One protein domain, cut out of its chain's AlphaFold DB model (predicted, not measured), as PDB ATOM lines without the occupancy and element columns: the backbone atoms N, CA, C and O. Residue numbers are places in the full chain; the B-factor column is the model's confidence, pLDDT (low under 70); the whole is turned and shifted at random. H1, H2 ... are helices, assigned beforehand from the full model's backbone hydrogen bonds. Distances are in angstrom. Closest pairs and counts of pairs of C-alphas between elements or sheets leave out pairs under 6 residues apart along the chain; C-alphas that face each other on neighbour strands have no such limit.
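What this domain is: This is residues 85 to 153 of the 723 residues of an uncharacterized protein of Naegleria fowleri (UniProt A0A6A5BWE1). One long helix, H1, makes the longest axis, and a second long helix, H2, runs back beside it after a tight turn, so that the two make a narrow, flat U with a gap between its arms. The N-terminal part of H1 reaches beyond the last residue of H2. The printed part has 69 residues with two named helices, H1 then H2 along the chain, and no named strand; the class is all helix. The whole is only just extended, close to loose, with a radius of gyration of the C-alphas of 16.9 A and spans of 56 by 22 by 6 A.

Where its parts are: H1, residues 85 to 119, is the longest helix and measures 51.1 A from first to last C-alpha. It begins at C-alpha 85 at (165.432, 103.128, 78.375) and ends at C-alpha 119 at (157.195, 150.029, 59.958). H2, residues 125 to 153, measures 42.4 A and ends at C-alpha 153 at (176.013, 116.583, 76.131).

How they stand to each other: H1 and H2 are near each other: their closest C-alphas are 8.2 A apart, and 10 pairs of C-alphas are within 10 A. Residues 85 to 103 of H1 stand free, as do residues 143 to 153 of H2. In H1 and H2 every O i to N i+4 pair is within hydrogen-bond range. The link from H1 to H2 is tight, with 5 residues.

The domain as a whole: The outline is a rod. The two C-alphas farthest apart are those of Ile 85 and Thr 124, at 56.1 A, while the C-alphas of Ile 85 and Trp 153 are 17.3 A apart. The printed part has no cut. Its mean pLDDT is 80.8, and residues 122 to 125 and residue 150 are under 70.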
ATOM      1  N   ILE A  85     164.976 101.845  77.822       77.06
ATOM      2  CA  ILE A  85     165.432 103.128  78.375       77.06
ATOM      3  C   ILE A  85     166.041 104.021  77.281       77.06
ATOM      4  O   ILE A  85     165.699 105.200  77.195       77.06
ATOM      5  N   GLN A  86     166.890 103.467  76.411       74.94
ATOM      6  CA  GLN A  86     167.537 104.200  75.317       74.94
ATOM      7  C   GLN A  86     166.511 104.800  74.342       74.94
ATOM      8  O   GLN A  86     166.601 105.984  74.011       74.94
ATOM      9  N   LYS A  87     165.487 104.027  73.949       77.69
ATOM     10  CA  LYS A  87     164.382 104.517  73.106       77.69
ATOM     11  C   LYS A  87     163.595 105.644  73.782       77.69
ATOM     12  O   LYS A  87     163.293 106.642  73.132       77.69
ATOM     13  N   SER A  88     163.330 105.529  75.087       80.62
ATOM     14  CA  SER A  88     162.657 106.577  75.870       80.62
ATOM     15  C   SER A  88     163.461 107.887  75.900       80.62
ATOM     16  O   SER A  88     162.920 108.954  75.604       80.62
ATOM     17  N   TYR A  89     164.778 107.819  76.144       78.00
ATOM     18  CA  TYR A  89     165.659 108.994  76.082       78.00
ATOM     19  C   TYR A  89     165.722 109.620  74.684       78.00
ATOM     20  O   TYR A  89     165.679 110.845  74.564       78.00
ATOM     21  N   GLN A  90     165.791 108.809  73.625       74.81
ATOM     22  CA  GLN A  90     165.824 109.308  72.249       74.81
ATOM     23  C   GLN A  90     164.508 110.003  71.861       74.81
ATOM     24  O   GLN A  90     164.531 111.066  71.241       74.81
ATOM     25  N   GLN A  91     163.360 109.469  72.290       85.56
ATOM     26  CA  GLN A  91     162.060 110.110  72.082       85.56
ATOM     27  C   GLN A  91     161.924 111.412  72.891       85.56
ATOM     28  O   GLN A  91     161.467 112.421  72.355       85.56
ATOM     29  N   ALA A  92     162.394 111.441  74.144       83.31
ATOM     30  CA  ALA A  92     162.443 112.667  74.943       83.31
ATOM     31  C   ALA A  92     163.336 113.748  74.302       83.31
ATOM     32  O   ALA A  92     162.960 114.921  74.274       83.31
ATOM     33  N   TRP A  93     164.482 113.365  73.730       81.44
ATOM     34  CA  TRP A  93     165.375 114.281  73.016       81.44
ATOM     35  C   TRP A  93     164.734 114.848  71.741       81.44
ATOM     36  O   TRP A  93     164.778 116.058  71.515       81.44
ATOM     37  N   ASN A  94     164.053 114.008  70.954       81.25
ATOM     38  CA  ASN A  94     163.298 114.450  69.777       81.25
ATOM     39  C   ASN A  94     162.189 115.452  70.149       81.25
ATOM     40  O   ASN A  94     162.025 116.463  69.466       81.25
ATOM     41  N   ASN A  95     161.489 115.232  71.268       87.31
ATOM     42  CA  ASN A  95     160.485 116.168  71.780       87.31
ATOM     43  C   ASN A  95     161.109 117.521  72.180       87.31
ATOM     44  O   ASN A  95     160.539 118.569  71.879       87.31
ATOM     45  N   VAL A  96     162.296 117.527  72.802       86.94
ATOM     46  CA  VAL A  96     163.038 118.764  73.128       86.94
ATOM     47  C   VAL A  96     163.463 119.517  71.862       86.94
ATOM     48  O   VAL A  96     163.358 120.745  71.821       86.94
ATOM     49  N   ILE A  97     163.889 118.808  70.811       81.50
ATOM     50  CA  ILE A  97     164.211 119.414  69.509       81.50
ATOM     51  C   ILE A  97     162.960 120.047  68.884       81.50
ATOM     52  O   ILE A  97     163.005 121.218  68.506       81.50
ATOM     53  N   GLN A  98     161.831 119.332  68.822       85.12
ATOM     54  CA  GLN A  98     160.592 119.881  68.258       85.12
ATOM     55  C   GLN A  98     160.063 121.083  69.052       85.12
ATOM     56  O   GLN A  98     159.679 122.082  68.446       85.12
ATOM     57  N   LEU A  99     160.116 121.046  70.390       89.56
ATOM     58  CA  LEU A  99     159.743 122.194  71.223       89.56
ATOM     59  C   LEU A  99     160.653 123.405  70.955       89.56
ATOM     60  O   LEU A  99     160.174 124.534  70.869       89.56
ATOM     61  N   SER A 100     161.955 123.174  70.763       84.56
ATOM     62  CA  SER A 100     162.925 124.229  70.434       84.56
ATOM     63  C   SER A 100     162.658 124.856  69.059       84.56
ATOM     64  O   SER A 100     162.760 126.073  68.912       84.56
ATOM     65  N   ILE A 101     162.266 124.050  68.066       85.69
ATOM     66  CA  ILE A 101     161.873 124.527  66.730       85.69
ATOM     67  C   ILE A 101     160.566 125.331  66.802       85.69
ATOM     68  O   ILE A 101     160.492 126.417  66.234       85.69
ATOM     69  N   LEU A 102     159.559 124.855  67.543       91.12
ATOM     70  CA  LEU A 102     158.297 125.578  67.746       91.12
ATOM     71  C   LEU A 102     158.508 126.928  68.445       91.12
ATOM     72  O   LEU A 102     157.940 127.931  68.016       91.12
ATOM     73  N   LEU A 103     159.367 126.985  69.469       88.19
ATOM     74  CA  LEU A 103     159.732 128.236  70.142       88.19
ATOM     75  C   LEU A 103     160.476 129.203  69.207       88.19
ATOM     76  O   LEU A 103     160.198 130.401  69.237       88.19
ATOM     77  N   LEU A 104     161.367 128.703  68.343       86.25
ATOM     78  CA  LEU A 104     162.058 129.522  67.344       86.25
ATOM     79  C   LEU A 104     161.085 130.087  66.293       86.25
ATOM     80  O   LEU A 104     161.147 131.275  65.982       86.25
ATOM     81  N   LEU A 105     160.155 129.272  65.787       88.19
ATOM     82  CA  LEU A 105     159.128 129.710  64.833       88.19
ATOM     83  C   LEU A 105     158.162 130.731  65.455       88.19
ATOM     84  O   LEU A 105     157.830 131.728  64.813       88.19
ATOM     85  N   LEU A 106     157.765 130.533  66.717       91.94
ATOM     86  CA  LEU A 106     156.948 131.487  67.469       91.94
ATOM     87  C   LEU A 106     157.688 132.819  67.680       91.94
ATOM     88  O   LEU A 106     157.111 133.882  67.456       91.94
ATOM     89  N   PHE A 107     158.970 132.771  68.052       87.31
ATOM     90  CA  PHE A 107     159.820 133.955  68.207       87.31
ATOM     91  C   PHE A 107     159.955 134.738  66.893       87.31
ATOM     92  O   PHE A 107     159.775 135.957  66.886       87.31
ATOM     93  N   ILE A 108     160.188 134.042  65.772       85.75
ATOM     94  CA  ILE A 108     160.208 134.645  64.432       85.75
ATOM     95  C   ILE A 108     158.861 135.315  64.134       85.75
ATOM     96  O   ILE A 108     158.842 136.502  63.824       85.75
ATOM     97  N   ALA A 109     157.734 134.611  64.287       90.50
ATOM     98  CA  ALA A 109     156.403 135.152  63.990       90.50
ATOM     99  C   ALA A 109     156.050 136.397  64.830       90.50
ATOM    100  O   ALA A 109     155.480 137.359  64.305       90.50
ATOM    101  N   ILE A 110     156.432 136.413  66.112       89.19
ATOM    102  CA  ILE A 110     156.309 137.588  66.986       89.19
ATOM    103  C   ILE A 110     157.155 138.746  66.438       89.19
ATOM    104  O   ILE A 110     156.636 139.852  66.275       89.19
ATOM    105  N   HIS A 111     158.420 138.502  66.082       84.44
ATOM    106  CA  HIS A 111     159.294 139.531  65.517       84.44
ATOM    107  C   HIS A 111     158.798 140.076  64.168       84.44
ATOM    108  O   HIS A 111     158.832 141.291  63.979       84.44
ATOM    109  N   THR A 112     158.269 139.249  63.260       85.44
ATOM    110  CA  THR A 112     157.720 139.728  61.975       85.44
ATOM    111  C   THR A 112     156.495 140.625  62.177       85.44
ATOM    112  O   THR A 112     156.336 141.626  61.476       85.44
ATOM    113  N   ASN A 113     155.640 140.308  63.156       86.19
ATOM    114  CA  ASN A 113     154.476 141.129  63.491       86.19
ATOM    115  C   ASN A 113     154.870 142.442  64.188       86.19
ATOM    116  O   ASN A 113     154.363 143.499  63.811       86.19
ATOM    117  N   ILE A 114     155.819 142.414  65.132       81.00
ATOM    118  CA  ILE A 114     156.365 143.633  65.757       81.00
ATOM    119  C   ILE A 114     157.036 144.524  64.702       81.00
ATOM    120  O   ILE A 114     156.793 145.729  64.683       81.00
ATOM    121  N   PHE A 115     157.814 143.947  63.781       80.75
ATOM    122  CA  PHE A 115     158.447 144.686  62.686       80.75
ATOM    123  C   PHE A 115     157.412 145.348  61.766       80.75
ATOM    124  O   PHE A 115     157.529 146.536  61.475       80.75
ATOM    125  N   ARG A 116     156.345 144.629  61.380       83.12
ATOM    126  CA  ARG A 116     155.218 145.212  60.626       83.12
ATOM    127  C   ARG A 116     154.574 146.389  61.367       83.12
ATOM    128  O   ARG A 116     154.345 147.424  60.753       83.12
ATOM    129  N   ILE A 117     154.330 146.269  62.674       78.38
ATOM    130  CA  ILE A 117     153.755 147.355  63.491       78.38
ATOM    131  C   ILE A 117     154.712 148.557  63.588       78.38
ATOM    132  O   ILE A 117     154.255 149.697  63.519       78.38
ATOM    133  N   ALA A 118     156.022 148.325  63.713       72.31
ATOM    134  CA  ALA A 118     157.029 149.384  63.771       72.31
ATOM    135  C   ALA A 118     157.143 150.152  62.441       72.31
ATOM    136  O   ALA A 118     157.118 151.384  62.444       72.31
ATOM    137  N   VAL A 119     157.188 149.438  61.308       76.88
ATOM    138  CA  VAL A 119     157.195 150.029  59.958       76.88
ATOM    139  C   VAL A 119     155.922 150.846  59.712       76.88
ATOM    140  O   VAL A 119     156.006 152.000  59.300       76.88
ATOM    141  N   MET A 120     154.748 150.303  60.054       76.50
ATOM    142  CA  MET A 120     153.453 150.983  59.891       76.50
ATOM    143  C   MET A 120     153.255 152.202  60.812       76.50
ATOM    144  O   MET A 120     152.281 152.933  60.644       76.50
ATOM    145  N   ARG A 121     154.147 152.439  61.785       70.25
ATOM    146  CA  ARG A 121     154.112 153.610  62.684       70.25
ATOM    147  C   ARG A 121     155.201 154.651  62.403       70.25
ATOM    148  O   ARG A 121     155.297 155.614  63.157       70.25
ATOM    149  N   LEU A 122     155.993 154.472  61.339       62.97
ATOM    150  CA  LEU A 122     157.001 155.428  60.847       62.97
ATOM    151  C   LEU A 122     157.966 155.960  61.936       62.97
ATOM    152  O   LEU A 122     158.372 157.122  61.919       62.97
ATOM    153  N   ILE A 123     158.305 155.120  62.919       57.97
ATOM    154  CA  ILE A 123     159.069 155.543  64.101       57.97
ATOM    155  C   ILE A 123     160.538 155.796  63.724       57.97
ATOM    156  O   ILE A 123     161.116 155.089  62.898       57.97
ATOM    157  N   THR A 124     161.138 156.818  64.338       65.94
ATOM    158  CA  THR A 124     162.483 157.324  64.034       65.94
ATOM    159  C   THR A 124     163.579 156.251  64.071       65.94
ATOM    160  O   THR A 124     163.544 155.291  64.844       65.94
ATOM    161  N   SER A 125     164.597 156.443  63.226       66.62
ATOM    162  CA  SER A 125     165.663 155.473  62.923       66.62
ATOM    163  C   SER A 125     166.429 154.938  64.141       66.62
ATOM    164  O   SER A 125     166.890 153.797  64.115       66.62
ATOM    165  N   SER A 126     166.512 155.704  65.230       72.38
ATOM    166  CA  SER A 126     167.090 155.265  66.506       72.38
ATOM    167  C   SER A 126     166.401 154.018  67.076       72.38
ATOM    168  O   SER A 126     167.075 153.119  67.576       72.38
ATOM    169  N   VAL A 127     165.075 153.910  66.952       74.81
ATOM    170  CA  VAL A 127     164.304 152.762  67.460       74.81
ATOM    171  C   VAL A 127     164.589 151.498  66.642       74.81
ATOM    172  O   VAL A 127     164.729 150.415  67.210       74.81
ATOM    173  N   ILE A 128     164.768 151.632  65.324       75.25
ATOM    174  CA  ILE A 128     165.148 150.517  64.440       75.25
ATOM    175  C   ILE A 128     166.525 149.962  64.839       75.25
ATOM    176  O   ILE A 128     166.691 148.746  64.931       75.25
ATOM    177  N   ILE A 129     167.491 150.835  65.151       78.19
ATOM    178  CA  ILE A 129     168.833 150.433  65.605       78.19
ATOM    179  C   ILE A 129     168.756 149.639  66.921       78.19
ATOM    180  O   ILE A 129     169.365 148.572  67.018       78.19
ATOM    181  N   TYR A 130     167.962 150.088  67.901       81.69
ATOM    182  CA  TYR A 130     167.759 149.341  69.151       81.69
ATOM    183  C   TYR A 130     167.122 147.959  68.928       81.69
ATOM    184  O   TYR A 130     167.551 146.988  69.555       81.69
ATOM    185  N   TYR A 131     166.151 147.829  68.016       79.56
ATOM    186  CA  TYR A 131     165.571 146.523  67.681       79.56
ATOM    187  C   TYR A 131     166.563 145.591  66.974       79.56
ATOM    188  O   TYR A 131     166.615 144.408  67.315       79.56
ATOM    189  N   MET A 132     167.384 146.102  66.050       80.12
ATOM    190  CA  MET A 132     168.427 145.307  65.386       80.12
ATOM    191  C   MET A 132     169.503 144.836  66.373       80.12
ATOM    192  O   MET A 132     169.893 143.668  66.345       80.12
ATOM    193  N   LEU A 133     169.931 145.705  67.297       85.44
ATOM    194  CA  LEU A 133     170.897 145.353  68.341       85.44
ATOM    195  C   LEU A 133     170.330 144.299  69.307       85.44
ATOM    196  O   LEU A 133     171.001 143.318  69.621       85.44
ATOM    197  N   SER A 134     169.072 144.464  69.732       85.62
ATOM    198  CA  SER A 134     168.362 143.502  70.585       85.62
ATOM    199  C   SER A 134     168.221 142.132  69.907       85.62
ATOM    200  O   SER A 134     168.565 141.106  70.496       85.62
ATOM    201  N   TYR A 135     167.820 142.106  68.631       82.62
ATOM    202  CA  TYR A 135     167.736 140.878  67.837       82.62
ATOM    203  C   TYR A 135     169.097 140.169  67.724       82.62
ATOM    204  O   TYR A 135     169.184 138.962  67.957       82.62
ATOM    205  N   PHE A 136     170.175 140.915  67.453       83.50
ATOM    206  CA  PHE A 136     171.533 140.367  67.391       83.50
ATOM    207  C   PHE A 136     171.978 139.748  68.729       83.50
ATOM    208  O   PHE A 136     172.526 138.645  68.749       83.50
ATOM    209  N   ILE A 137     171.678 140.403  69.857       87.88
ATOM    210  CA  ILE A 137     171.955 139.878  71.204       87.88
ATOM    211  C   ILE A 137     171.162 138.586  71.468       87.88
ATOM    212  O   ILE A 137     171.737 137.614  71.962       87.88
ATOM    213  N   CYS A 138     169.881 138.523  71.093       84.56
ATOM    214  CA  CYS A 138     169.067 137.308  71.219       84.56
ATOM    215  C   CYS A 138     169.634 136.133  70.403       84.56
ATOM    216  O   CYS A 138     169.756 135.024  70.929       84.56
ATOM    217  N   VAL A 139     170.043 136.369  69.150       82.38
ATOM    218  CA  VAL A 139     170.676 135.346  68.294       82.38
ATOM    219  C   VAL A 139     172.006 134.867  68.890       82.38
ATOM    220  O   VAL A 139     172.259 133.660  68.946       82.38
ATOM    221  N   LEU A 140     172.835 135.784  69.404       86.12
ATOM    222  CA  LEU A 140     174.106 135.451  70.050       86.12
ATOM    223  C   LEU A 140     173.902 134.603  71.319       86.12
ATOM    224  O   LEU A 140     174.595 133.602  71.511       86.12
ATOM    225  N   LEU A 141     172.928 134.956  72.162       86.50
ATOM    226  CA  LEU A 141     172.578 134.185  73.360       86.50
ATOM    227  C   LEU A 141     172.058 132.785  73.004       86.50
ATOM    228  O   LEU A 141     172.480 131.809  73.624       86.50
ATOM    229  N   PHE A 142     171.213 132.657  71.978       83.25
ATOM    230  CA  PHE A 142     170.713 131.365  71.499       83.25
ATOM    231  C   PHE A 142     171.851 130.459  70.989       83.25
ATOM    232  O   PHE A 142     171.953 129.298  71.394       83.25
ATOM    233  N   TYR A 143     172.780 131.008  70.198       85.19
ATOM    234  CA  TYR A 143     173.993 130.304  69.768       85.19
ATOM    235  C   TYR A 143     174.857 129.848  70.960       85.19
ATOM    236  O   TYR A 143     175.321 128.704  70.997       85.19
ATOM    237  N   LEU A 144     175.045 130.705  71.970       84.94
ATOM    238  CA  LEU A 144     175.800 130.364  73.180       84.94
ATOM    239  C   LEU A 144     175.112 129.272  74.015       84.94
ATOM    240  O   LEU A 144     175.809 128.406  74.551       84.94
ATOM    241  N   ILE A 145     173.777 129.259  74.087       85.81
ATOM    242  CA  ILE A 145     172.997 128.193  74.737       85.81
ATOM    243  C   ILE A 145     173.204 126.862  74.006       85.81
ATOM    244  O   ILE A 145     173.607 125.890  74.646       85.81
ATOM    245  N   ILE A 146     173.050 126.818  72.677       79.62
ATOM    246  CA  ILE A 146     173.297 125.604  71.873       79.62
ATOM    247  C   ILE A 146     174.742 125.113  72.055       79.62
ATOM    248  O   ILE A 146     174.979 123.931  72.321       79.62
ATOM    249  N   ARG A 147     175.729 126.017  72.002       78.25
ATOM    250  CA  ARG A 147     177.149 125.688  72.218       78.25
ATOM    251  C   ARG A 147     177.418 125.158  73.633       78.25
ATOM    252  O   ARG A 147     178.239 124.252  73.799       78.25
ATOM    253  N   ARG A 148     176.718 125.668  74.656       79.50
ATOM    254  CA  ARG A 148     176.781 125.171  76.043       79.50
ATOM    255  C   ARG A 148     176.118 123.797  76.175       79.50
ATOM    256  O   ARG A 148     176.717 122.921  76.794       79.50
ATOM    257  N   MET A 149     174.948 123.587  75.571       78.38
ATOM    258  CA  MET A 149     174.236 122.302  75.571       78.38
ATOM    259  C   MET A 149     175.056 121.211  74.879       78.38
ATOM    260  O   MET A 149     175.275 120.167  75.482       78.38
ATOM    261  N   ASN A 150     175.634 121.479  73.704       69.56
ATOM    262  CA  ASN A 150     176.544 120.543  73.033       69.56
ATOM    263  C   ASN A 150     177.781 120.208  73.890       69.56
ATOM    264  O   ASN A 150     178.209 119.054  73.935       69.56
ATOM    265  N   LYS A 151     178.339 121.182  74.628       74.12
ATOM    266  CA  LYS A 151     179.463 120.941  75.554       74.12
ATOM    267  C   LYS A 151     179.055 120.132  76.795       74.12
ATOM    268  O   LYS A 151     179.879 119.380  77.312       74.12
ATOM    269  N   LEU A 152     177.817 120.268  77.272       73.19
ATOM    270  CA  LEU A 152     177.273 119.462  78.372       73.19
ATOM    271  C   LEU A 152     176.919 118.041  77.914       73.19
ATOM    272  O   LEU A 152     177.269 117.093  78.606       73.19
ATOM    273  N   TRP A 153     176.326 117.883  76.730       71.19
ATOM    274  CA  TRP A 153     176.013 116.583  76.131       71.19
ATOM    275  C   TRP A 153     177.282 115.745  75.918       71.19
ATOM    276  O   TRP A 153     177.362 114.635  76.438       71.19
TER     277      TRP A 153